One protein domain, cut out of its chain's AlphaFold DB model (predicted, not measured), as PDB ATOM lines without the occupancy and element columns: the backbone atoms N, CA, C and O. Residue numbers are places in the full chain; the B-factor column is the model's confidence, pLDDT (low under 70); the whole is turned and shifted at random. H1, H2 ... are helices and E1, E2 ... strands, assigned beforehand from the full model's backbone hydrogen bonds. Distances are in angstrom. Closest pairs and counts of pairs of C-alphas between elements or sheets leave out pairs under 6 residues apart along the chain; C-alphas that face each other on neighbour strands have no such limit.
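What this domain is: This is residues 20 to 192 of the 202 residues of the protein "Prepilin-type N-terminal cleavage/methylation domain-containing protein" of Leifsonia psychrotolerans (UniProt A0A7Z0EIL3). A long helix, H1, sticks out of a small body as a free arm at residues 20 to 44, while its residues 52 to 68 pack in the curl of a twisted sheet of four strands. The short helix H2 packs on the sheet's opposite face, giving three layers, helices on both faces of a sheet. The printed part has 173 residues, with two named helices, then four named strands in the sheet order E1 E2 E3 E4, all antiparallel; the class is mixed, helices and strands. It is only just loose, close to extended, with a radius of gyration of the C-alphas of 23.3 A, and spans 88 by 40 by 28 A.

Where its parts are: Find C-alpha 20 at (83.501, 56.281, 15.898); from there H1, residues 20 to 68, runs 71.6 A. Next come H2, residues 81 to 89, and E1, residues 119 to 124. E2, residues 127 to 141, is 41.8 A long and bends by 54 degrees at Thr 137. E3, residues 158 to 170, runs 37.2 A, and E4, residues 182 to 191, runs 30.4 A to C-alpha 191 at (25.939, 36.513, -32.527).

How they stand to each other: Look at Ala 60 of H1, round which the sheet curls: its C-alpha is 6.0 A from that of Val 166, the closest to E3. On the opposite face H2 has a height over the sheet of 7.3 A; its closest C-alphas to E2 are Ser 87 and Tyr 132, 6.5 A. E1 to E4 form a meander, each strand the antiparallel neighbour of the one before; within hydrogen-bond range are N 122 and O 129, 2.8 A, N 134 and O 165, 2.8 A, and N 166 and O 186, 2.9 A. In H1 and H2 every O i to N i+4 pair is within hydrogen-bond range.

The domain as a whole: The C-alphas farthest apart, of Ile 20 and Pro 156, are 88.9 A apart. The printed part has no cut; E1 to E2 is a tight link, the other four are long. Look for pLDDT under 70 at residues 110, 112, 152 to 156 and 177 to 179.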
ATOM      1  N   ILE A  20      83.489  57.083  17.128       91.62
ATOM      2  CA  ILE A  20      83.501  56.281  15.898       91.62
ATOM      3  C   ILE A  20      82.210  55.473  15.709       91.62
ATOM      4  O   ILE A  20      81.696  55.400  14.596       91.62
ATOM      5  N   GLU A  21      81.645  54.928  16.783       88.38
ATOM      6  CA  GLU A  21      80.396  54.168  16.739       88.38
ATOM      7  C   GLU A  21      79.209  55.056  16.353       88.38
ATOM      8  O   GLU A  21      78.400  54.679  15.508       88.38
ATOM      9  N   VAL A  22      79.160  56.285  16.876       92.88
ATOM     10  CA  VAL A  22      78.137  57.274  16.501       92.88
ATOM     11  C   VAL A  22      78.255  57.660  15.022       92.88
ATOM     12  O   VAL A  22      77.246  57.728  14.322       92.88
ATOM     13  N   VAL A  23      79.473  57.864  14.509       92.56
ATOM     14  CA  VAL A  23      79.695  58.191  13.087       92.56
ATOM     15  C   VAL A  23      79.280  57.030  12.176       92.56
ATOM     16  O   VAL A  23      78.633  57.251  11.147       92.56
ATOM     17  N   ILE A  24      79.578  55.786  12.562       94.12
ATOM     18  CA  ILE A  24      79.140  54.598  11.817       94.12
ATOM     19  C   ILE A  24      77.614  54.481  11.861       94.12
ATOM     20  O   ILE A  24      76.991  54.314  10.815       94.12
ATOM     21  N   ALA A  25      76.990  54.655  13.027       94.19
ATOM     22  CA  ALA A  25      75.539  54.604  13.165       94.19
ATOM     23  C   ALA A  25      74.843  55.648  12.275       94.19
ATOM     24  O   ALA A  25      73.916  55.313  11.537       94.19
ATOM     25  N   ILE A  26      75.326  56.895  12.272       93.12
ATOM     26  CA  ILE A  26      74.763  57.965  11.437       93.12
ATOM     27  C   ILE A  26      74.936  57.651   9.946       93.12
ATOM     28  O   ILE A  26      73.998  57.841   9.171       93.12
ATOM     29  N   SER A  27      76.102  57.143   9.531       95.19
ATOM     30  CA  SER A  27      76.331  56.805   8.119       95.19
ATOM     31  C   SER A  27      75.437  55.653   7.645       95.19
ATOM     32  O   SER A  27      74.854  55.744   6.565       95.19
ATOM     33  N   LEU A  28      75.227  54.623   8.472       95.50
ATOM     34  CA  LEU A  28      74.294  53.531   8.175       95.50
ATOM     35  C   LEU A  28      72.844  54.019   8.090       95.50
ATOM     36  O   LEU A  28      72.138  53.672   7.141       95.50
ATOM     37  N   ILE A  29      72.406  54.864   9.028       95.19
ATOM     38  CA  ILE A  29      71.056  55.446   9.004       95.19
ATOM     39  C   ILE A  29      70.849  56.270   7.727       95.19
ATOM     40  O   ILE A  29      69.808  56.138   7.087       95.19
ATOM     41  N   ALA A  30      71.834  57.074   7.315       95.25
ATOM     42  CA  ALA A  30      71.738  57.881   6.100       95.25
ATOM     43  C   ALA A  30      71.587  57.020   4.833       95.25
ATOM     44  O   ALA A  30      70.758  57.324   3.969       95.25
ATOM     45  N   VAL A  31      72.337  55.917   4.735       94.69
ATOM     46  CA  VAL A  31      72.228  54.970   3.612       94.69
ATOM     47  C   VAL A  31      70.845  54.315   3.582       94.69
ATOM     48  O   VAL A  31      70.201  54.291   2.532       94.69
ATOM     49  N   ILE A  32      70.352  53.844   4.731       95.38
ATOM     50  CA  ILE A  32      69.035  53.198   4.839       95.38
ATOM     51  C   ILE A  32      67.913  54.185   4.501       95.38
ATOM     52  O   ILE A  32      67.020  53.855   3.720       95.38
ATOM     53  N   ALA A  33      67.971  55.407   5.035       94.06
ATOM     54  CA  ALA A  33      66.978  56.443   4.762       94.06
ATOM     55  C   ALA A  33      66.926  56.792   3.267       94.06
ATOM     56  O   ALA A  33      65.843  56.880   2.690       94.06
ATOM     57  N   THR A  34      68.085  56.915   2.616       93.12
ATOM     58  CA  THR A  34      68.163  57.206   1.176       93.12
ATOM     59  C   THR A  34      67.547  56.080   0.342       93.12
ATOM     60  O   THR A  34      66.759  56.342  -0.571       93.12
ATOM     61  N   ALA A  35      67.843  54.821   0.679       92.06
ATOM     62  CA  ALA A  35      67.250  53.666   0.009       92.06
ATOM     63  C   ALA A  35      65.721  53.607   0.198       92.06
ATOM     64  O   ALA A  35      64.987  53.381  -0.765       92.06
ATOM     65  N   ALA A  36      65.234  53.870   1.415       92.25
ATOM     66  CA  ALA A  36      63.805  53.891   1.721       92.25
ATOM     67  C   ALA A  36      63.054  54.975   0.932       92.25
ATOM     68  O   ALA A  36      61.972  54.712   0.405       92.25
ATOM     69  N   ILE A  37      63.632  56.173   0.793       90.75
ATOM     70  CA  ILE A  37      63.047  57.262  -0.003       90.75
ATOM     71  C   ILE A  37      62.947  56.859  -1.478       90.75
ATOM     72  O   ILE A  37      61.886  57.010  -2.086       90.75
ATOM     73  N   GLY A  38      64.020  56.300  -2.048       86.25
ATOM     74  CA  GLY A  38      64.025  55.849  -3.443       86.25
ATOM     75  C   GLY A  38      62.964  54.778  -3.718       86.25
ATOM     76  O   GLY A  38      62.222  54.861  -4.703       86.25
ATOM     77  N   LEU A  39      62.830  53.809  -2.808       88.06
ATOM     78  CA  LEU A  39      61.787  52.789  -2.890       88.06
ATOM     79  C   LEU A  39      60.384  53.389  -2.753       88.06
ATOM     80  O   LEU A  39      59.489  52.995  -3.495       88.06
ATOM     81  N   SER A  40      60.195  54.361  -1.860       89.25
ATOM     82  CA  SER A  40      58.892  55.002  -1.636       89.25
ATOM     83  C   SER A  40      58.401  55.725  -2.892       89.25
ATOM     84  O   SER A  40      57.275  55.501  -3.331       89.25
ATOM     85  N   ILE A  41      59.269  56.502  -3.549       85.50
ATOM     86  CA  ILE A  41      58.939  57.196  -4.808       85.50
ATOM     87  C   ILE A  41      58.579  56.185  -5.909       85.50
ATOM     88  O   ILE A  41      57.599  56.348  -6.643       85.50
ATOM     89  N   THR A  42      59.356  55.108  -6.017       84.88
ATOM     90  CA  THR A  42      59.104  54.051  -7.004       84.88
ATOM     91  C   THR A  42      57.779  53.332  -6.716       84.88
ATOM     92  O   THR A  42      56.987  53.095  -7.627       84.88
ATOM     93  N   GLY A  43      57.479  53.064  -5.444       85.12
ATOM     94  CA  GLY A  43      56.213  52.478  -5.007       85.12
ATOM     95  C   GLY A  43      55.009  53.356  -5.352       85.12
ATOM     96  O   GLY A  43      54.033  52.868  -5.921       85.12
ATOM     97  N   GLU A  44      55.088  54.662  -5.097       84.81
ATOM     98  CA  GLU A  44      54.015  55.606  -5.433       84.81
ATOM     99  C   GLU A  44      53.759  55.704  -6.940       84.81
ATOM    100  O   GLU A  44      52.607  55.746  -7.384       84.81
ATOM    101  N   THR A  45      54.820  55.751  -7.750       84.50
ATOM    102  CA  THR A  45      54.682  55.807  -9.214       84.50
ATOM    103  C   THR A  45      54.068  54.525  -9.772       84.50
ATOM    104  O   THR A  45      53.160  54.605 -10.603       84.50
ATOM    105  N   SER A  46      54.479  53.361  -9.258       85.12
ATOM    106  CA  SER A  46      53.885  52.066  -9.606       85.12
ATOM    107  C   SER A  46      52.412  51.986  -9.203       85.12
ATOM    108  O   SER A  46      51.575  51.580 -10.007       85.12
ATOM    109  N   SER A  47      52.065  52.435  -7.994       87.75
ATOM    110  CA  SER A  47      50.679  52.451  -7.511       87.75
ATOM    111  C   SER A  47      49.778  53.324  -8.392       87.75
ATOM    112  O   SER A  47      48.704  52.887  -8.804       87.75
ATOM    113  N   LYS A  48      50.237  54.520  -8.786       87.31
ATOM    114  CA  LYS A  48      49.499  55.396  -9.716       87.31
ATOM    115  C   LYS A  48      49.341  54.774 -11.105       87.31
ATOM    116  O   LYS A  48      48.310  54.972 -11.747       87.31
ATOM    117  N   ALA A  49      50.352  54.054 -11.594       86.88
ATOM    118  CA  ALA A  49      50.267  53.348 -12.869       86.88
ATOM    119  C   ALA A  49      49.224  52.221 -12.814       86.88
ATOM    120  O   ALA A  49      48.366  52.143 -13.693       86.88
ATOM    121  N   GLN A  50      49.240  51.419 -11.747       89.81
ATOM    122  CA  GLN A  50      48.270  50.349 -11.524       89.81
ATOM    123  C   GLN A  50      46.845  50.890 -11.375       89.81
ATOM    124  O   GLN A  50      45.937  50.408 -12.045       89.81
ATOM    125  N   GLN A  51      46.662  51.968 -10.609       92.75
ATOM    126  CA  GLN A  51      45.366  52.629 -10.472       92.75
ATOM    127  C   GLN A  51      44.804  53.072 -11.833       92.75
ATOM    128  O   GLN A  51      43.623  52.882 -12.115       92.75
ATOM    129  N   ARG A  52      45.630  53.666 -12.706       92.81
ATOM    130  CA  ARG A  52      45.186  54.071 -14.053       92.81
ATOM    131  C   ARG A  52      44.829  52.874 -14.927       92.81
ATOM    132  O   ARG A  52      43.870  52.957 -15.689       92.81
ATOM    133  N   GLN A  53      45.569  51.774 -14.801       93.50
ATOM    134  CA  GLN A  53      45.263  50.533 -15.502       93.50
ATOM    135  C   GLN A  53      43.898  49.979 -15.074       93.50
ATOM    136  O   GLN A  53      43.080  49.658 -15.927       93.50
ATOM    137  N   GLU A  54      43.622  49.914 -13.771       95.50
ATOM    138  CA  GLU A  54      42.335  49.446 -13.238       95.50
ATOM    139  C   GLU A  54      41.173  50.332 -13.698       95.50
ATOM    140  O   GLU A  54      40.131  49.835 -14.129       95.50
ATOM    141  N   VAL A  55      41.371  51.653 -13.700       96.56
ATOM    142  CA  VAL A  55      40.386  52.595 -14.244       96.56
ATOM    143  C   VAL A  55      40.176  52.371 -15.744       96.56
ATOM    144  O   VAL A  55      39.033  52.379 -16.194       96.56
ATOM    145  N   ALA A  56      41.235  52.136 -16.524       96.25
ATOM    146  CA  ALA A  56      41.111  51.843 -17.952       96.25
ATOM    147  C   ALA A  56      40.319  50.552 -18.215       96.25
ATOM    148  O   ALA A  56      39.506  50.521 -19.138       96.25
ATOM    149  N   VAL A  57      40.511  49.517 -17.387       97.31
ATOM    150  CA  VAL A  57      39.728  48.273 -17.435       97.31
ATOM    151  C   VAL A  57      38.256  48.548 -17.125       97.31
ATOM    152  O   VAL A  57      37.392  48.120 -17.886       97.31
ATOM    153  N   SER A  58      37.957  49.313 -16.068       97.81
ATOM    154  CA  SER A  58      36.580  49.708 -15.728       97.81
ATOM    155  C   SER A  58      35.912  50.458 -16.877       97.81
ATOM    156  O   SER A  58      34.814  50.107 -17.291       97.81
ATOM    157  N   VAL A  59      36.597  51.453 -17.449       97.81
ATOM    158  CA  VAL A  59      36.085  52.245 -18.577       97.81
ATOM    159  C   VAL A  59      35.851  51.369 -19.812       97.81
ATOM    160  O   VAL A  59      34.859  51.553 -20.517       97.81
ATOM    161  N   ALA A  60      36.737  50.407 -20.080       97.62
ATOM    162  CA  ALA A  60      36.554  49.468 -21.178       97.62
ATOM    163  C   ALA A  60      35.344  48.552 -20.952       97.62
ATOM    164  O   ALA A  60      34.569  48.339 -21.881       97.62
ATOM    165  N   ASN A  61      35.157  48.056 -19.727       97.31
ATOM    166  CA  ASN A  61      34.011  47.227 -19.363       97.31
ATOM    167  C   ASN A  61      32.699  48.013 -19.448       97.31
ATOM    168  O   ASN A  61      31.771  47.539 -20.089       97.31
ATOM    169  N   GLU A  62      32.646  49.244 -18.929       96.94
ATOM    170  CA  GLU A  62      31.481  50.135 -19.062       96.94
ATOM    171  C   GLU A  62      31.099  50.343 -20.539       96.94
ATOM    172  O   GLU A  62      29.923  50.343 -20.905       96.94
ATOM    173  N   ALA A  63      32.090  50.526 -21.416       96.88
ATOM    174  CA  ALA A  63      31.848  50.658 -22.847       96.88
ATOM    175  C   ALA A  63      31.406  49.333 -23.493       96.88
ATOM    176  O   ALA A  63      30.512  49.352 -24.335       96.88
ATOM    177  N   MET A  64      31.973  48.193 -23.090       96.69
ATOM    178  CA  MET A  64      31.529  46.870 -23.543       96.69
ATOM    179  C   MET A  64      30.090  46.566 -23.113       96.69
ATOM    180  O   MET A  64      29.313  46.073 -23.924       96.69
ATOM    181  N   GLU A  65      29.712  46.894 -21.877       95.94
ATOM    182  CA  GLU A  65      28.350  46.731 -21.358       95.94
ATOM    183  C   GLU A  65      27.344  47.553 -22.158       95.94
ATOM    184  O   GLU A  65      26.289  47.039 -22.521       95.94
ATOM    185  N   ARG A  66      27.691  48.798 -22.516       94.81
ATOM    186  CA  ARG A  66      26.858  49.611 -23.415       94.81
ATOM    187  C   ARG A  66      26.652  48.938 -24.762       94.81
ATOM    188  O   ARG A  66      25.546  48.973 -25.272       94.81
ATOM    189  N   VAL A  67      27.689  48.326 -25.335       94.69
ATOM    190  CA  VAL A  67      27.558  47.635 -26.624       94.69
ATOM    191  C   VAL A  67      26.682  46.386 -26.503       94.69
ATOM    192  O   VAL A  67      25.862  46.137 -27.377       94.69
ATOM    193  N   ILE A  68      26.840  45.610 -25.431       92.19
ATOM    194  CA  ILE A  68      26.068  44.377 -25.204       92.19
ATOM    195  C   ILE A  68      24.602  44.679 -24.853       92.19
ATOM    196  O   ILE A  68      23.731  43.857 -25.121       92.19
ATOM    197  N   ALA A  69      24.318  45.847 -24.274       91.88
ATOM    198  CA  ALA A  69      22.957  46.296 -23.991       91.88
ATOM    199  C   ALA A  69      22.161  46.664 -25.258       91.88
ATOM    200  O   ALA A  69      20.933  46.740 -25.199       91.88
ATOM    201  N   GLU A  70      22.837  46.888 -26.388       90.75
ATOM    202  CA  GLU A  70      22.191  47.198 -27.660       90.75
ATOM    203  C   GLU A  70      21.797  45.932 -28.426       90.75
ATOM    204  O   GLU A  70      22.473  44.901 -28.402       90.75
ATOM    205  N   SER A  71      20.707  46.031 -29.186       88.38
ATOM    206  CA  SER A  71      20.323  44.973 -30.121       88.38
ATOM    207  C   SER A  71      21.370  44.836 -31.240       88.38
ATOM    208  O   SER A  71      21.849  45.862 -31.735       88.38
ATOM    209  N   PRO A  72      21.681  43.616 -31.733       86.31
ATOM    210  CA  PRO A  72      22.631  43.417 -32.831       86.31
ATOM    211  C   PRO A  72      22.355  44.272 -34.076       86.31
ATOM    212  O   PRO A  72      23.290  44.679 -34.761       86.31
ATOM    213  N   VAL A  73      21.083  44.588 -34.355       82.75
ATOM    214  CA  VAL A  73      20.689  45.429 -35.498       82.75
ATOM    215  C   VAL A  73      20.964  46.923 -35.286       82.75
ATOM    216  O   VAL A  73      21.135  47.644 -36.263       82.75
ATOM    217  N   ALA A  74      21.038  47.378 -34.032       88.44
ATOM    218  CA  ALA A  74      21.247  48.779 -33.661       88.44
ATOM    219  C   ALA A  74      22.732  49.136 -33.470       88.44
ATOM    220  O   ALA A  74      23.086  50.309 -33.377       88.44
ATOM    221  N   LEU A  75      23.631  48.141 -33.464       91.25
ATOM    222  CA  LEU A  75      25.071  48.324 -33.223       91.25
ATOM    223  C   LEU A  75      25.742  49.340 -34.156       91.25
ATOM    224  O   LEU A  75      26.760  49.942 -33.801       91.25
ATOM    225  N   TYR A  76      25.190  49.506 -35.356       92.12
ATOM    226  CA  TYR A  76      25.729  50.378 -36.389       92.12
ATOM    227  C   TYR A  76      25.047  51.741 -36.453       92.12
ATOM    228  O   TYR A  76      25.578  52.622 -37.123       92.12
ATOM    229  N   ASP A  77      23.926  51.944 -35.762       91.25
ATOM    230  CA  ASP A  77      23.072  53.114 -35.950       91.25
ATOM    231  C   ASP A  77      23.806  54.436 -35.682       91.25
ATOM    232  O   ASP A  77      24.485  54.629 -34.669       91.25
ATOM    233  N   GLY A  78      23.708  55.354 -36.649       90.19
ATOM    234  CA  GLY A  78      24.343  56.673 -36.597       90.19
ATOM    235  C   GLY A  78      25.870  56.666 -36.758       90.19
ATOM    236  O   GLY A  78      26.482  57.736 -36.844       90.19
ATOM    237  N   ARG A  79      26.522  55.496 -36.823       92.88
ATOM    238  CA  ARG A  79      27.979  55.385 -36.986       92.88
ATOM    239  C   ARG A  79      28.353  55.594 -38.451       92.88
ATOM    240  O   ARG A  79      28.239  54.680 -39.260       92.88
ATOM    241  N   THR A  80      28.818  56.792 -38.795       92.62
ATOM    242  CA  THR A  80      29.197  57.136 -40.175       92.62
ATOM    243  C   THR A  80      30.473  56.424 -40.628       92.62
ATOM    244  O   THR A  80      31.394  56.217 -39.835       92.62
ATOM    245  N   GLU A  81      30.569  56.113 -41.923       94.44
ATOM    246  CA  GLU A  81      31.750  55.471 -42.527       94.44
ATOM    247  C   GLU A  81      33.050  56.223 -42.216       94.44
ATOM    248  O   GLU A  81      34.054  55.614 -41.855       94.44
ATOM    249  N   ALA A  82      33.021  57.556 -42.288       94.31
ATOM    250  CA  ALA A  82      34.177  58.398 -42.000       94.31
ATOM    251  C   ALA A  82      34.648  58.267 -40.539       94.31
ATOM    252  O   ALA A  82      35.839  58.071 -40.294       94.31
ATOM    253  N   ALA A  83      33.727  58.328 -39.568       94.25
ATOM    254  CA  ALA A  83      34.068  58.224 -38.148       94.25
ATOM    255  C   ALA A  83      34.569  56.820 -37.782       94.25
ATOM    256  O   ALA A  83      35.519  56.669 -37.015       94.25
ATOM    257  N   VAL A  84      33.947  55.790 -38.357       96.38
ATOM    258  CA  VAL A  84      34.361  54.393 -38.199       96.38
ATOM    259  C   VAL A  84      35.756  54.197 -38.806       96.38
ATOM    260  O   VAL A  84      36.667  53.764 -38.105       96.38
ATOM    261  N   THR A  85      35.983  54.616 -40.050       97.19
ATOM    262  CA  THR A  85      37.290  54.492 -40.717       97.19
ATOM    263  C   THR A  85      38.396  55.199 -39.939       97.19
ATOM    264  O   THR A  85      39.470  54.633 -39.729       97.19
ATOM    265  N   GLN A  86      38.126  56.408 -39.444       96.94
ATOM    266  CA  GLN A  86      39.067  57.142 -38.604       96.94
ATOM    267  C   GLN A  86      39.425  56.360 -37.332       96.94
ATOM    268  O   GLN A  86      40.608  56.178 -37.043       96.94
ATOM    269  N   SER A  87      38.427  55.862 -36.592       96.44
ATOM    270  CA  SER A  87      38.671  55.074 -35.379       96.44
ATOM    271  C   SER A  87      39.469  53.798 -35.655       96.44
ATOM    272  O   SER A  87      40.299  53.427 -34.827       96.44
ATOM    273  N   TRP A  88      39.273  53.131 -36.796       96.75
ATOM    274  CA  TRP A  88      40.059  51.944 -37.155       96.75
ATOM    275  C   TRP A  88      41.502  52.300 -37.493       96.75
ATOM    276  O   TRP A  88      42.413  51.648 -36.989       96.75
ATOM    277  N   ASN A  89      41.725  53.355 -38.277       96.06
ATOM    278  CA  ASN A  89      43.071  53.800 -38.639       96.06
ATOM    279  C   ASN A  89      43.878  54.224 -37.403       96.06
ATOM    280  O   ASN A  89      45.046  53.864 -37.271       96.06
ATOM    281  N   GLU A  90      43.248  54.918 -36.449       94.69
ATOM    282  CA  GLU A  90      43.874  55.291 -35.171       94.69
ATOM    283  C   GLU A  90      44.210  54.070 -34.286       94.69
ATOM    284  O   GLU A  90      44.977  54.194 -33.328       94.69
ATOM    285  N   ASN A  91      43.651  52.890 -34.580       95.31
ATOM    286  CA  ASN A  91      43.806  51.671 -33.788       95.31
ATOM    287  C   ASN A  91      44.273  50.464 -34.604       95.31
ATOM    288  O   ASN A  91      44.055  49.351 -34.150       95.31
ATOM    289  N   GLY A  92      44.948  50.649 -35.744       93.44
ATOM    290  CA  GLY A  92      45.337  49.555 -36.649       93.44
ATOM    291  C   GLY A  92      46.133  48.402 -36.013       93.44
ATOM    292  O   GLY A  92      46.118  47.297 -36.537       93.44
ATOM    293  N   GLU A  93      46.782  48.630 -34.868       91.06
ATOM    294  CA  GLU A  93      47.506  47.604 -34.096       91.06
ATOM    295  C   GLU A  93      46.614  46.810 -33.110       91.06
ATOM    296  O   GLU A  93      47.104  45.926 -32.410       91.06
ATOM    297  N   ALA A  94      45.319  47.130 -33.001       93.00
ATOM    298  CA  ALA A  94      44.403  46.465 -32.079       93.00
ATOM    299  C   ALA A  94      44.158  45.004 -32.485       93.00
ATOM    300  O   ALA A  94      43.922  44.676 -33.652       93.00
ATOM    301  N   SER A  95      44.162  44.114 -31.494       92.38
ATOM    302  CA  SER A  95      43.992  42.680 -31.721       92.38
ATOM    303  C   SER A  95      42.632  42.389 -32.361       92.38
ATOM    304  O   SER A  95      41.598  42.821 -31.859       92.38
ATOM    305  N   GLY A  96      42.619  41.639 -33.464       90.56
ATOM    306  CA  GLY A  96      41.393  41.254 -34.166       90.56
ATOM    307  C   GLY A  96      40.946  42.197 -35.289       90.56
ATOM    308  O   GLY A  96      40.025  41.818 -36.016       90.56
ATOM    309  N   ILE A  97      41.603  43.347 -35.506       93.25
ATOM    310  CA  ILE A  97      41.319  44.224 -36.663       93.25
ATOM    311  C   ILE A  97      41.530  43.489 -37.989       93.25
ATOM    312  O   ILE A  97      40.670  43.526 -38.877       93.25
ATOM    313  N   ASP A  98      42.632  42.753 -38.119       92.56
ATOM    314  CA  ASP A  98      42.946  42.027 -39.353       92.56
ATOM    315  C   ASP A  98      41.922  40.931 -39.654       92.56
ATOM    316  O   ASP A  98      41.653  40.644 -40.818       92.56
ATOM    317  N   ALA A  99      41.266  40.407 -38.618       91.19
ATOM    318  CA  ALA A  99      40.255  39.358 -38.687       91.19
ATOM    319  C   ALA A  99      38.802  39.877 -38.760       91.19
ATOM    320  O   ALA A  99      37.882  39.061 -38.757       91.19
ATOM    321  N   THR A 100      38.582  41.195 -38.871       94.56
ATOM    322  CA  THR A 100      37.237  41.807 -38.825       94.56
ATOM    323  C   THR A 100      36.986  42.808 -39.950       94.56
ATOM    324  O   THR A 100      37.756  43.750 -40.137       94.56
ATOM    325  N   PHE A 101      35.905  42.629 -40.707       93.25
ATOM    326  CA  PHE A 101      35.442  43.623 -41.671       93.25
ATOM    327  C   PHE A 101      34.841  44.817 -40.941       93.25
ATOM    328  O   PHE A 101      34.015  44.661 -40.047       93.25
ATOM    329  N   MET A 102      35.258  46.018 -41.321       94.44
ATOM    330  CA  MET A 102      34.666  47.243 -40.802       94.44
ATOM    331  C   MET A 102      33.189  47.325 -41.210       94.44
ATOM    332  O   MET A 102      32.853  47.019 -42.353       94.44
ATOM    333  N   ALA A 103      32.326  47.752 -40.289       92.38
ATOM    334  CA  ALA A 103      30.909  47.960 -40.555       92.38
ATOM    335  C   ALA A 103      30.428  49.297 -39.965       92.38
ATOM    336  O   ALA A 103      30.954  49.791 -38.964       92.38
ATOM    337  N   TRP A 104      29.459  49.910 -40.641       93.38
ATOM    338  CA  TRP A 104      28.951  51.258 -40.380       93.38
ATOM    339  C   TRP A 104      27.484  51.376 -40.809       93.38
ATOM    340  O   TRP A 104      26.968  50.505 -41.514       93.38
ATOM    341  N   ASP A 105      26.818  52.462 -40.408       91.88
ATOM    342  CA  ASP A 105      25.461  52.768 -40.861       91.88
ATOM    343  C   ASP A 105      25.477  53.115 -42.353       91.88
ATOM    344  O   ASP A 105      26.030  54.139 -42.762       91.88
ATOM    345  N   ARG A 106      24.865  52.267 -43.183       88.56
ATOM    346  CA  ARG A 106      24.731  52.515 -44.627       88.56
ATOM    347  C   ARG A 106      23.614  53.501 -44.966       88.56
ATOM    348  O   ARG A 106      23.549  53.960 -46.101       88.56
ATOM    349  N   SER A 107      22.735  53.805 -44.014       85.38
ATOM    350  CA  SER A 107      21.640  54.761 -44.182       85.38
ATOM    351  C   SER A 107      21.490  55.602 -42.908       85.38
ATOM    352  O   SER A 107      20.485  55.487 -42.194       85.38
ATOM    353  N   PRO A 108      22.505  56.431 -42.587       74.94
ATOM    354  CA  PRO A 108      22.461  57.267 -41.401       74.94
ATOM    355  C   PRO A 108      21.321  58.272 -41.551       74.94
ATOM    356  O   PRO A 108      21.266  59.035 -42.515       74.94
ATOM    357  N   SER A 109      20.403  58.283 -40.590       71.75
ATOM    358  CA  SER A 109      19.352  59.294 -40.506       71.75
ATOM    359  C   SER A 109      19.550  60.128 -39.246       71.75
ATOM    360  O   SER A 109      19.968  59.610 -38.214       71.75
ATOM    361  N   ALA A 110      19.225  61.422 -39.309       67.94
ATOM    362  CA  ALA A 110      19.295  62.309 -38.143       67.94
ATOM    363  C   ALA A 110      18.358  61.871 -36.995       67.94
ATOM    364  O   ALA A 110      18.510  62.324 -35.865       67.94
ATOM    365  N   SER A 111      17.396  60.992 -37.292       70.00
ATOM    366  CA  SER A 111      16.438  60.432 -36.340       70.00
ATOM    367  C   SER A 111      16.982  59.220 -35.577       70.00
ATOM    368  O   SER A 111      16.408  58.854 -34.554       70.00
ATOM    369  N   LYS A 112      18.053  58.575 -36.065       69.94
ATOM    370  CA  LYS A 112      18.708  57.465 -35.366       69.94
ATOM    371  C   LYS A 112      19.693  58.023 -34.331       69.94
ATOM    372  O   LYS A 112      20.629  58.729 -34.715       69.94
ATOM    373  N   PRO A 113      19.516  57.741 -33.031       75.50
ATOM    374  CA  PRO A 113      20.438  58.230 -32.015       75.50
ATOM    375  C   PRO A 113      21.812  57.558 -32.161       75.50
ATOM    376  O   PRO A 113      21.906  56.339 -32.276       75.50
ATOM    377  N   LEU A 114      22.892  58.346 -32.106       85.69
ATOM    378  CA  LEU A 114      24.257  57.819 -32.011       85.69
ATOM    379  C   LEU A 114      24.512  57.322 -30.580       85.69
ATOM    380  O   LEU A 114      25.070  58.044 -29.754       85.69
ATOM    381  N   LEU A 115      24.077  56.097 -30.282       85.69
ATOM    382  CA  LEU A 115      24.221  55.487 -28.953       85.69
ATOM    383  C   LEU A 115      25.643  54.965 -28.712       85.69
ATOM    384  O   LEU A 115      26.198  55.116 -27.622       85.69
ATOM    385  N   LEU A 116      26.273  54.418 -29.756       92.31
ATOM    386  CA  LEU A 116      27.612  53.832 -29.710       92.31
ATOM    387  C   LEU A 116      28.582  54.622 -30.591       92.31
ATOM    388  O   LEU A 116      28.974  54.178 -31.672       92.31
ATOM    389  N   ALA A 117      28.995  55.804 -30.135       94.19
ATOM    390  CA  ALA A 117      29.971  56.614 -30.862       94.19
ATOM    391  C   ALA A 117      31.304  55.850 -31.077       94.19
ATOM    392  O   ALA A 117      31.833  55.264 -30.130       94.19
ATOM    393  N   PRO A 118      31.902  55.868 -32.292       96.19
ATOM    394  CA  PRO A 118      33.175  55.187 -32.567       96.19
ATOM    395  C   PRO A 118      34.356  55.675 -31.719       96.19
ATOM    396  O   PRO A 118      35.350  54.959 -31.591       96.19
ATOM    397  N   LYS A 119      34.265  56.894 -31.181       97.12
ATOM    398  CA  LYS A 119      35.266  57.534 -30.331       97.12
ATOM    399  C   LYS A 119      34.565  58.405 -29.296       97.12
ATOM    400  O   LYS A 119      33.742  59.244 -29.651       97.12
ATOM    401  N   THR A 120      34.914  58.231 -28.029       96.81
ATOM    402  CA  THR A 120      34.470  59.086 -26.921       96.81
ATOM    403  C   THR A 120      35.634  59.367 -25.979       96.81
ATOM    404  O   THR A 120      36.684  58.730 -26.051       96.81
ATOM    405  N   THR A 121      35.472  60.345 -25.094       96.44
ATOM    406  CA  THR A 121      36.465  60.661 -24.065       96.44
ATOM    407  C   THR A 121      35.805  60.682 -22.702       96.44
ATOM    408  O   THR A 121      34.750  61.289 -22.531       96.44
ATOM    409  N   VAL A 122      36.458  60.072 -21.720       96.31
ATOM    410  CA  VAL A 122      36.001  60.016 -20.335       96.31
ATOM    411  C   VAL A 122      37.130  60.506 -19.440       96.31
ATOM    412  O   VAL A 122      38.275  60.088 -19.587       96.31
ATOM    413  N   THR A 123      36.821  61.393 -18.497       95.50
ATOM    414  CA  THR A 123      37.800  61.854 -17.505       95.50
ATOM    415  C   THR A 123      37.544  61.160 -16.171       95.50
ATOM    416  O   THR A 123      36.412  61.136 -15.680       95.50
ATOM    417  N   ARG A 124      38.598  60.589 -15.580       93.94
ATOM    418  CA  ARG A 124      38.585  59.979 -14.242       93.94
ATOM    419  C   ARG A 124      39.860  60.383 -13.513       93.94
ATOM    420  O   ARG A 124      40.951  60.230 -14.056       93.94
ATOM    421  N   ASN A 125      39.724  60.917 -12.301       88.88
ATOM    422  CA  ASN A 125      40.853  61.342 -11.461       88.88
ATOM    423  C   ASN A 125      41.860  62.241 -12.212       88.88
ATOM    424  O   ASN A 125      43.071  62.038 -12.142       88.88
ATOM    425  N   GLY A 126      41.352  63.190 -13.010       88.38
ATOM    426  CA  GLY A 126      42.166  64.122 -13.803       88.38
ATOM    427  C   GLY A 126      42.912  63.508 -14.996       88.38
ATOM    428  O   GLY A 126      43.625  64.225 -15.690       88.38
ATOM    429  N   THR A 127      42.754  62.208 -15.263       90.81
ATOM    430  CA  THR A 127      43.307  61.534 -16.447       90.81
ATOM    431  C   THR A 127      42.216  61.394 -17.506       90.81
ATOM    432  O   THR A 127      41.103  60.955 -17.202       90.81
ATOM    433  N   ILE A 128      42.531  61.775 -18.746       93.94
ATOM    434  CA  ILE A 128      41.635  61.616 -19.895       93.94
ATOM    435  C   ILE A 128      41.883  60.245 -20.521       93.94
ATOM    436  O   ILE A 128      43.000  59.933 -20.938       93.94
ATOM    437  N   TYR A 129      40.818  59.459 -20.616       96.00
ATOM    438  CA  TYR A 129      40.769  58.180 -21.306       96.00
ATOM    439  C   TYR A 129      39.996  58.370 -22.609       96.00
ATOM    440  O   TYR A 129      38.841  58.794 -22.603       96.00
ATOM    441  N   THR A 130      40.637  58.076 -23.734       97.00
ATOM    442  CA  THR A 130      39.987  58.044 -25.048       97.00
ATOM    443  C   THR A 130      39.524  56.625 -25.311       97.00
ATOM    444  O   THR A 130      40.340  55.707 -25.323       97.00
ATOM    445  N   VAL A 131      38.225  56.447 -25.503       97.94
ATOM    446  CA  VAL A 131      37.589  55.149 -25.717       97.94
ATOM    447  C   VAL A 131      37.222  55.031 -27.185       97.94
ATOM    448  O   VAL A 131      36.482  55.859 -27.716       97.94
ATOM    449  N   TYR A 132      37.730  53.994 -27.831       98.00
ATOM    450  CA  TYR A 132      37.388  53.625 -29.192       98.00
ATOM    451  C   TYR A 132      36.540  52.369 -29.159       98.00
ATOM    452  O   TYR A 132      36.996  51.329 -28.689       98.00
ATOM    453  N   THR A 133      35.329  52.462 -29.689       97.69
ATOM    454  CA  THR A 133      34.425  51.320 -29.816       97.69
ATOM    455  C   THR A 133      34.429  50.892 -31.273       97.69
ATOM    456  O   THR A 133      33.780  51.525 -32.109       97.69
ATOM    457  N   LEU A 134      35.196  49.854 -31.590       97.38
ATOM    458  CA  LEU A 134      35.345  49.301 -32.934       97.38
ATOM    459  C   LEU A 134      34.390  48.111 -33.078       97.38
ATOM    460  O   LEU A 134      34.507  47.127 -32.356       97.38
ATOM    461  N   ILE A 135      33.437  48.204 -33.997       95.69
ATOM    462  CA  ILE A 135      32.422  47.180 -34.260       95.69
ATOM    463  C   ILE A 135      32.484  46.788 -35.729       95.69
ATOM    464  O   ILE A 135      32.378  47.635 -36.614       95.69
ATOM    465  N   GLY A 136      32.653  45.506 -35.999       94.62
ATOM    466  CA  GLY A 136      32.672  44.999 -37.360       94.62
ATOM    467  C   GLY A 136      32.167  43.573 -37.438       94.62
ATOM    468  O   GLY A 136      31.824  42.977 -36.421       94.62
ATOM    469  N   THR A 137      32.154  43.008 -38.637       92.88
ATOM    470  CA  THR A 137      31.673  41.647 -38.865       92.88
ATOM    471  C   THR A 137      32.827  40.684 -39.111       92.88
ATOM    472  O   THR A 137      33.864  41.021 -39.690       92.88
ATOM    473  N   CYS A 138      32.672  39.455 -38.647       91.44
ATOM    474  CA  CYS A 138      33.558  38.347 -38.966       91.44
ATOM    475  C   CYS A 138      32.734  37.059 -39.034       91.44
ATOM    476  O   CYS A 138      31.578  37.023 -38.617       91.44
ATOM    477  N   LYS A 139      33.311  35.996 -39.589       88.19
ATOM    478  CA  LYS A 139      32.612  34.718 -39.754       88.19
ATOM    479  C   LYS A 139      33.267  33.638 -38.906       88.19
ATOM    480  O   LYS A 139      34.495  33.581 -38.820       88.19
ATOM    481  N   ARG A 140      32.447  32.769 -38.313       85.81
ATOM    482  CA  ARG A 140      32.887  31.566 -37.590       85.81
ATOM    483  C   ARG A 140      32.250  30.323 -38.197       85.81
ATOM    484  O   ARG A 140      31.074  30.352 -38.545       85.81
ATOM    485  N   THR A 141      33.008  29.239 -38.321       81.38
ATOM    486  CA  THR A 141      32.480  27.956 -38.803       81.38
ATOM    487  C   THR A 141      31.475  27.382 -37.792       81.38
ATOM    488  O   THR A 141      31.778  27.261 -36.607       81.38
ATOM    489  N   VAL A 142      30.274  27.029 -38.247       75.75
ATOM    490  CA  VAL A 142      29.219  26.395 -37.448       75.75
ATOM    491  C   VAL A 142      29.695  25.020 -36.979       75.75
ATOM    492  O   VAL A 142      30.230  24.243 -37.767       75.75
ATOM    493  N   GLY A 143      29.516  24.722 -35.690       71.25
ATOM    494  CA  GLY A 143      29.941  23.451 -35.090       71.25
ATOM    495  C   GLY A 143      31.450  23.325 -34.843       71.25
ATOM    496  O   GLY A 143      31.901  22.266 -34.415       71.25
ATOM    497  N   SER A 144      32.225  24.391 -35.076       73.25
ATOM    498  CA  SER A 144      33.651  24.461 -34.755       73.25
ATOM    499  C   SER A 144      33.923  25.520 -33.685       73.25
ATOM    500  O   SER A 144      33.218  26.526 -33.583       73.25
ATOM    501  N   ASN A 145      34.998  25.321 -32.926       70.31
ATOM    502  CA  ASN A 145      35.533  26.310 -31.986       70.31
ATOM    503  C   ASN A 145      36.544  27.262 -32.651       70.31
ATOM    504  O   ASN A 145      37.328  27.908 -31.956       70.31
ATOM    505  N   ASP A 146      36.549  27.336 -33.985       77.81
ATOM    506  CA  ASP A 146      37.454  28.205 -34.734       77.81
ATOM    507  C   ASP A 146      37.301  29.680 -34.348       77.81
ATOM    508  O   ASP A 146      36.223  30.173 -33.991       77.81
ATOM    509  N   PHE A 147      38.403  30.417 -34.480       82.75
ATOM    510  CA  PHE A 147      38.399  31.861 -34.314       82.75
ATOM    511  C   PHE A 147      37.549  32.535 -35.394       82.75
ATOM    512  O   PHE A 147      37.525  32.126 -36.554       82.75
ATOM    513  N   CYS A 148      36.887  33.627 -35.018       86.31
ATOM    514  CA  CYS A 148      36.150  34.442 -35.971       86.31
ATOM    515  C   CYS A 148      37.131  35.157 -36.916       86.31
ATOM    516  O   CYS A 148      38.010  35.883 -36.446       86.31
ATOM    517  N   THR A 149      37.008  34.957 -38.227       88.88
ATOM    518  CA  THR A 149      37.977  35.442 -39.227       88.88
ATOM    519  C   THR A 149      37.309  36.226 -40.357       88.88
ATOM    520  O   THR A 149      36.099  36.120 -40.587       88.88
ATOM    521  N   LYS A 150      38.104  37.017 -41.095       85.81
ATOM    522  CA  LYS A 150      37.686  37.567 -42.390       85.81
ATOM    523  C   LYS A 150      37.626  36.422 -43.392       85.81
ATOM    524  O   LYS A 150      38.656  35.997 -43.905       85.81
ATOM    525  N   SER A 151      36.424  35.945 -43.695       77.56
ATOM    526  CA  SER A 151      36.202  35.013 -44.799       77.56
ATOM    527  C   SER A 151      35.346  35.670 -45.877       77.56
ATOM    528  O   SER A 151      34.223  36.117 -45.628       77.56
ATOM    529  N   ILE A 152      35.895  35.723 -47.092       63.59
ATOM    530  CA  ILE A 152      35.235  36.260 -48.292       63.59
ATOM    531  C   ILE A 152      34.372  35.168 -48.965       63.59
ATOM    532  O   ILE A 152      33.591  35.450 -49.865       63.59
ATOM    533  N   GLY A 153      34.464  33.914 -48.503       59.16
ATOM    534  CA  GLY A 153      33.664  32.803 -49.012       59.16
ATOM    535  C   GLY A 153      32.275  32.712 -48.372       59.16
ATOM    536  O   GLY A 153      32.087  33.049 -47.198       59.16
ATOM    537  N   SER A 154      31.316  32.190 -49.139       54.47
ATOM    538  CA  SER A 154      29.998  31.755 -48.658       54.47
ATOM    539  C   SER A 154      29.838  30.226 -48.713       54.47
ATOM    540  O   SER A 154      29.082  29.724 -49.541       54.47
ATOM    541  N   PRO A 155      30.539  29.439 -47.879       55.47
ATOM    542  CA  PRO A 155      30.083  28.083 -47.582       55.47
ATOM    543  C   PRO A 155      28.856  28.104 -46.658       55.47
ATOM    544  O   PRO A 155      28.750  29.001 -45.822       55.47
ATOM    545  N   PRO A 156      27.956  27.107 -46.742       59.31
ATOM    546  CA  PRO A 156      26.735  27.028 -45.927       59.31
ATOM    547  C   PRO A 156      26.987  26.808 -44.422       59.31
ATOM    548  O   PRO A 156      26.048  26.635 -43.655       59.31
ATOM    549  N   THR A 157      28.246  26.793 -43.985       71.94
ATOM    550  CA  THR A 157      28.675  26.420 -42.635       71.94
ATOM    551  C   THR A 157      29.261  27.591 -41.851       71.94
ATOM    552  O   THR A 157      30.059  27.350 -40.955       71.94
ATOM    553  N   PHE A 158      28.950  28.847 -42.175       75.75
ATOM    554  CA  PHE A 158      29.437  30.002 -41.410       75.75
ATOM    555  C   PHE A 158      28.295  30.746 -40.720       75.75
ATOM    556  O   PHE A 158      27.288  31.039 -41.357       75.75
ATOM    557  N   SER A 159      28.491  31.086 -39.444       83.25
ATOM    558  CA  SER A 159      27.681  32.080 -38.736       83.25
ATOM    559  C   SER A 159      28.383  33.437 -38.792       83.25
ATOM    560  O   SER A 159      29.602  33.521 -38.583       83.25
ATOM    561  N   GLU A 160      27.629  34.484 -39.118       86.38
ATOM    562  CA  GLU A 160      28.109  35.863 -39.084       86.38
ATOM    563  C   GLU A 160      28.027  36.399 -37.653       86.38
ATOM    564  O   GLU A 160      26.980  36.366 -37.018       86.38
ATOM    565  N   MET A 161      29.153  36.901 -37.155       89.12
ATOM    566  CA  MET A 161      29.285  37.450 -35.813       89.12
ATOM    567  C   MET A 161      29.673  38.922 -35.910       89.12
ATOM    568  O   MET A 161      30.518  39.303 -36.727       89.12
ATOM    569  N   ASN A 162      29.150  39.739 -35.006       92.94
ATOM    570  CA  ASN A 162      29.655  41.082 -34.774       92.94
ATOM    571  C   ASN A 162      30.821  41.005 -33.781       92.94
ATOM    572  O   ASN A 162      30.639  40.649 -32.617       92.94
ATOM    573  N   ARG A 163      32.035  41.346 -34.216       94.38
ATOM    574  CA  ARG A 163      33.162  41.550 -33.305       94.38
ATOM    575  C   ARG A 163      33.142  42.973 -32.781       94.38
ATOM    576  O   ARG A 163      33.175  43.931 -33.549       94.38
ATOM    577  N   VAL A 164      33.195  43.082 -31.463       95.69
ATOM    578  CA  VAL A 164      33.320  44.343 -30.740       95.69
ATOM    579  C   VAL A 164      34.698  44.383 -30.104       95.69
ATOM    580  O   VAL A 164      35.070  43.467 -29.378       95.69
ATOM    581  N   MET A 165      35.461  45.438 -30.367       97.19
ATOM    582  CA  MET A 165      36.747  45.713 -29.739       97.19
ATOM    583  C   MET A 165      36.668  47.100 -29.107       97.19
ATOM    584  O   MET A 165      36.480  48.097 -29.803       97.19
ATOM    585  N   VAL A 166      36.813  47.164 -27.789       97.94
ATOM    586  CA  VAL A 166      36.903  48.425 -27.058       97.94
ATOM    587  C   VAL A 166      38.362  48.671 -26.726       97.94
ATOM    588  O   VAL A 166      38.966  47.895 -25.989       97.94
ATOM    589  N   VAL A 167      38.927  49.746 -27.271       97.81
ATOM    590  CA  VAL A 167      40.310  50.162 -27.022       97.81
ATOM    591  C   VAL A 167      40.290  51.456 -26.226       97.81
ATOM    592  O   VAL A 167      39.773  52.473 -26.682       97.81
ATOM    593  N   VAL A 168      40.870  51.435 -25.032       97.56
ATOM    594  CA  VAL A 168      40.993  52.602 -24.158       97.56
ATOM    595  C   VAL A 168      42.436  53.069 -24.179       97.56
ATOM    596  O   VAL A 168      43.331  52.279 -23.900       97.56
ATOM    597  N   LYS A 169      42.669  54.345 -24.492       95.31
ATOM    598  CA  LYS A 169      43.997  54.969 -24.542       95.31
ATOM    599  C   LYS A 169      44.096  56.132 -23.564       95.31
ATOM    600  O   LYS A 169      43.170  56.935 -23.477       95.31
ATOM    601  N   TRP A 170      45.220  56.265 -22.868       94.25
ATOM    602  CA  TRP A 170      45.479  57.393 -21.968       94.25
ATOM    603  C   TRP A 170      46.950  57.805 -21.973       94.25
ATOM    604  O   TRP A 170      47.845  57.053 -22.367       94.25
ATOM    605  N   SER A 171      47.194  59.029 -21.508       88.38
ATOM    606  CA  SER A 171      48.539  59.533 -21.234       88.38
ATOM    607  C   SER A 171      48.831  59.449 -19.736       88.38
ATOM    608  O   SER A 171      47.953  59.648 -18.896       88.38
ATOM    609  N   ALA A 172      50.072  59.121 -19.382       82.38
ATOM    610  CA  ALA A 172      50.483  58.922 -17.993       82.38
ATOM    611  C   ALA A 172      51.898  59.478 -17.752       82.38
ATOM    612  O   ALA A 172      52.760  58.827 -17.162       82.38
ATOM    613  N   GLY A 173      52.143  60.704 -18.228       76.38
ATOM    614  CA  GLY A 173      53.469  61.327 -18.187       76.38
ATOM    615  C   GLY A 173      54.497  60.522 -18.986       76.38
ATOM    616  O   GLY A 173      54.139  59.892 -19.978       76.38
ATOM    617  N   ALA A 174      55.756  60.512 -18.535       73.00
ATOM    618  CA  ALA A 174      56.877  59.876 -19.237       73.00
ATOM    619  C   ALA A 174      56.695  58.368 -19.513       73.00
ATOM    620  O   ALA A 174      57.189  57.879 -20.523       73.00
ATOM    621  N   LEU A 175      55.951  57.642 -18.665       73.00
ATOM    622  CA  LEU A 175      55.706  56.197 -18.815       73.00
ATOM    623  C   LEU A 175      54.849  55.849 -20.040       73.00
ATOM    624  O   LEU A 175      54.936  54.742 -20.558       73.00
ATOM    625  N   CYS A 176      54.032  56.798 -20.492       78.31
ATOM    626  CA  CYS A 176      53.202  56.675 -21.690       78.31
ATOM    627  C   CYS A 176      53.453  57.863 -22.635       78.31
ATOM    628  O   CYS A 176      52.535  58.302 -23.331       78.31
ATOM    629  N   ALA A 177      54.654  58.452 -22.583       62.09
ATOM    630  CA  ALA A 177      55.052  59.553 -23.450       62.09
ATOM    631  C   ALA A 177      55.752  59.002 -24.696       62.09
ATOM    632  O   ALA A 177      56.615  58.135 -24.602       62.09
ATOM    633  N   GLY A 178      55.394  59.532 -25.863       62.59
ATOM    634  CA  GLY A 178      55.931  59.104 -27.155       62.59
ATOM    635  C   GLY A 178      54.820  58.766 -28.154       62.59
ATOM    636  O   GLY A 178      53.658  59.087 -27.906       62.59
ATOM    637  N   PRO A 179      55.143  58.120 -29.289       66.12
ATOM    638  CA  PRO A 179      54.168  57.827 -30.343       66.12
ATOM    639  C   PRO A 179      53.113  56.781 -29.941       66.12
ATOM    640  O   PRO A 179      52.136  56.607 -30.666       66.12
ATOM    641  N   LYS A 180      53.289  56.081 -28.808       74.69
ATOM    642  CA  LYS A 180      52.369  55.044 -28.319       74.69
ATOM    643  C   LYS A 180      51.822  55.412 -26.933       74.69
ATOM    644  O   LYS A 180      52.549  55.268 -25.949       74.69
ATOM    645  N   PRO A 181      50.570  55.900 -26.830       85.69
ATOM    646  CA  PRO A 181      49.918  56.072 -25.535       85.69
ATOM    647  C   PRO A 181      49.715  54.709 -24.863       85.69
ATOM    648  O   PRO A 181      49.649  53.681 -25.540       85.69
ATOM    649  N   CYS A 182      49.560  54.702 -23.540       92.62
ATOM    650  CA  CYS A 182      49.175  53.483 -22.842       92.62
ATOM    651  C   CYS A 182      47.771  53.075 -23.274       92.62
ATOM    652  O   CYS A 182      46.909  53.934 -23.484       92.62
ATOM    653  N   SER A 183      47.565  51.770 -23.436       94.50
ATOM    654  CA  SER A 183      46.315  51.238 -23.952       94.50
ATOM    655  C   SER A 183      45.881  49.968 -23.246       94.50
ATOM    656  O   SER A 183      46.703  49.129 -22.888       94.50
ATOM    657  N   TYR A 184      44.572  49.798 -23.142       96.25
ATOM    658  CA  TYR A 184      43.923  48.563 -22.747       96.25
ATOM    659  C   TYR A 184      42.883  48.199 -23.803       96.25
ATOM    660  O   TYR A 184      42.253  49.086 -24.379       96.25
ATOM    661  N   GLN A 185      42.710  46.906 -24.069       96.88
ATOM    662  CA  GLN A 185      41.738  46.416 -25.036       96.88
ATOM    663  C   GLN A 185      40.883  45.312 -24.416       96.88
ATOM    664  O   GLN A 185      41.411  44.355 -23.855       96.88
ATOM    665  N   ALA A 186      39.572  45.422 -24.608       96.81
ATOM    666  CA  ALA A 186      38.605  44.351 -24.406       96.81
ATOM    667  C   ALA A 186      38.009  43.947 -25.761       96.81
ATOM    668  O   ALA A 186      37.928  44.752 -26.691       96.81
ATOM    669  N   THR A 187      37.633  42.681 -25.929       95.00
ATOM    670  CA  THR A 187      37.045  42.188 -27.181       95.00
ATOM    671  C   THR A 187      35.986  41.142 -26.888       95.00
ATOM    672  O   THR A 187      36.185  40.298 -26.020       95.00
ATOM    673  N   SER A 188      34.881  41.190 -27.626       93.31
ATOM    674  CA  SER A 188      33.814  40.193 -27.573       93.31
ATOM    675  C   SER A 188      33.275  39.891 -28.969       93.31
ATOM    676  O   SER A 188      33.525  40.626 -29.930       93.31
ATOM    677  N   LEU A 189      32.537  38.791 -29.066       91.75
ATOM    678  CA  LEU A 189      31.779  38.387 -30.241       91.75
ATOM    679  C   LEU A 189      30.298  38.352 -29.861       91.75
ATOM    680  O   LEU A 189      29.930  37.728 -28.871       91.75
ATOM    681  N   ILE A 190      29.470  39.012 -30.661       90.50
ATOM    682  CA  ILE A 190      28.013  39.023 -30.544       90.50
ATOM    683  C   ILE A 190      27.467  38.241 -31.734       90.50
ATOM    684  O   ILE A 190      27.803  38.552 -32.878       90.50
ATOM    685  N   ASP A 191      26.657  37.221 -31.470       85.25
ATOM    686  CA  ASP A 191      25.939  36.513 -32.527       85.25
ATOM    687  C   ASP A 191      24.747  37.365 -32.982       85.25
ATOM    688  O   ASP A 191      23.996  37.883 -32.154       85.25
ATOM    689  N   ALA A 192      24.616  37.565 -34.290       76.94
ATOM    690  CA  ALA A 192      23.494  38.292 -34.880       76.94
ATOM    691  C   ALA A 192      22.383  37.353 -35.363       76.94
ATOM    692  O   ALA A 192      21.387  37.829 -35.914       76.94
TER     693      ALA A 192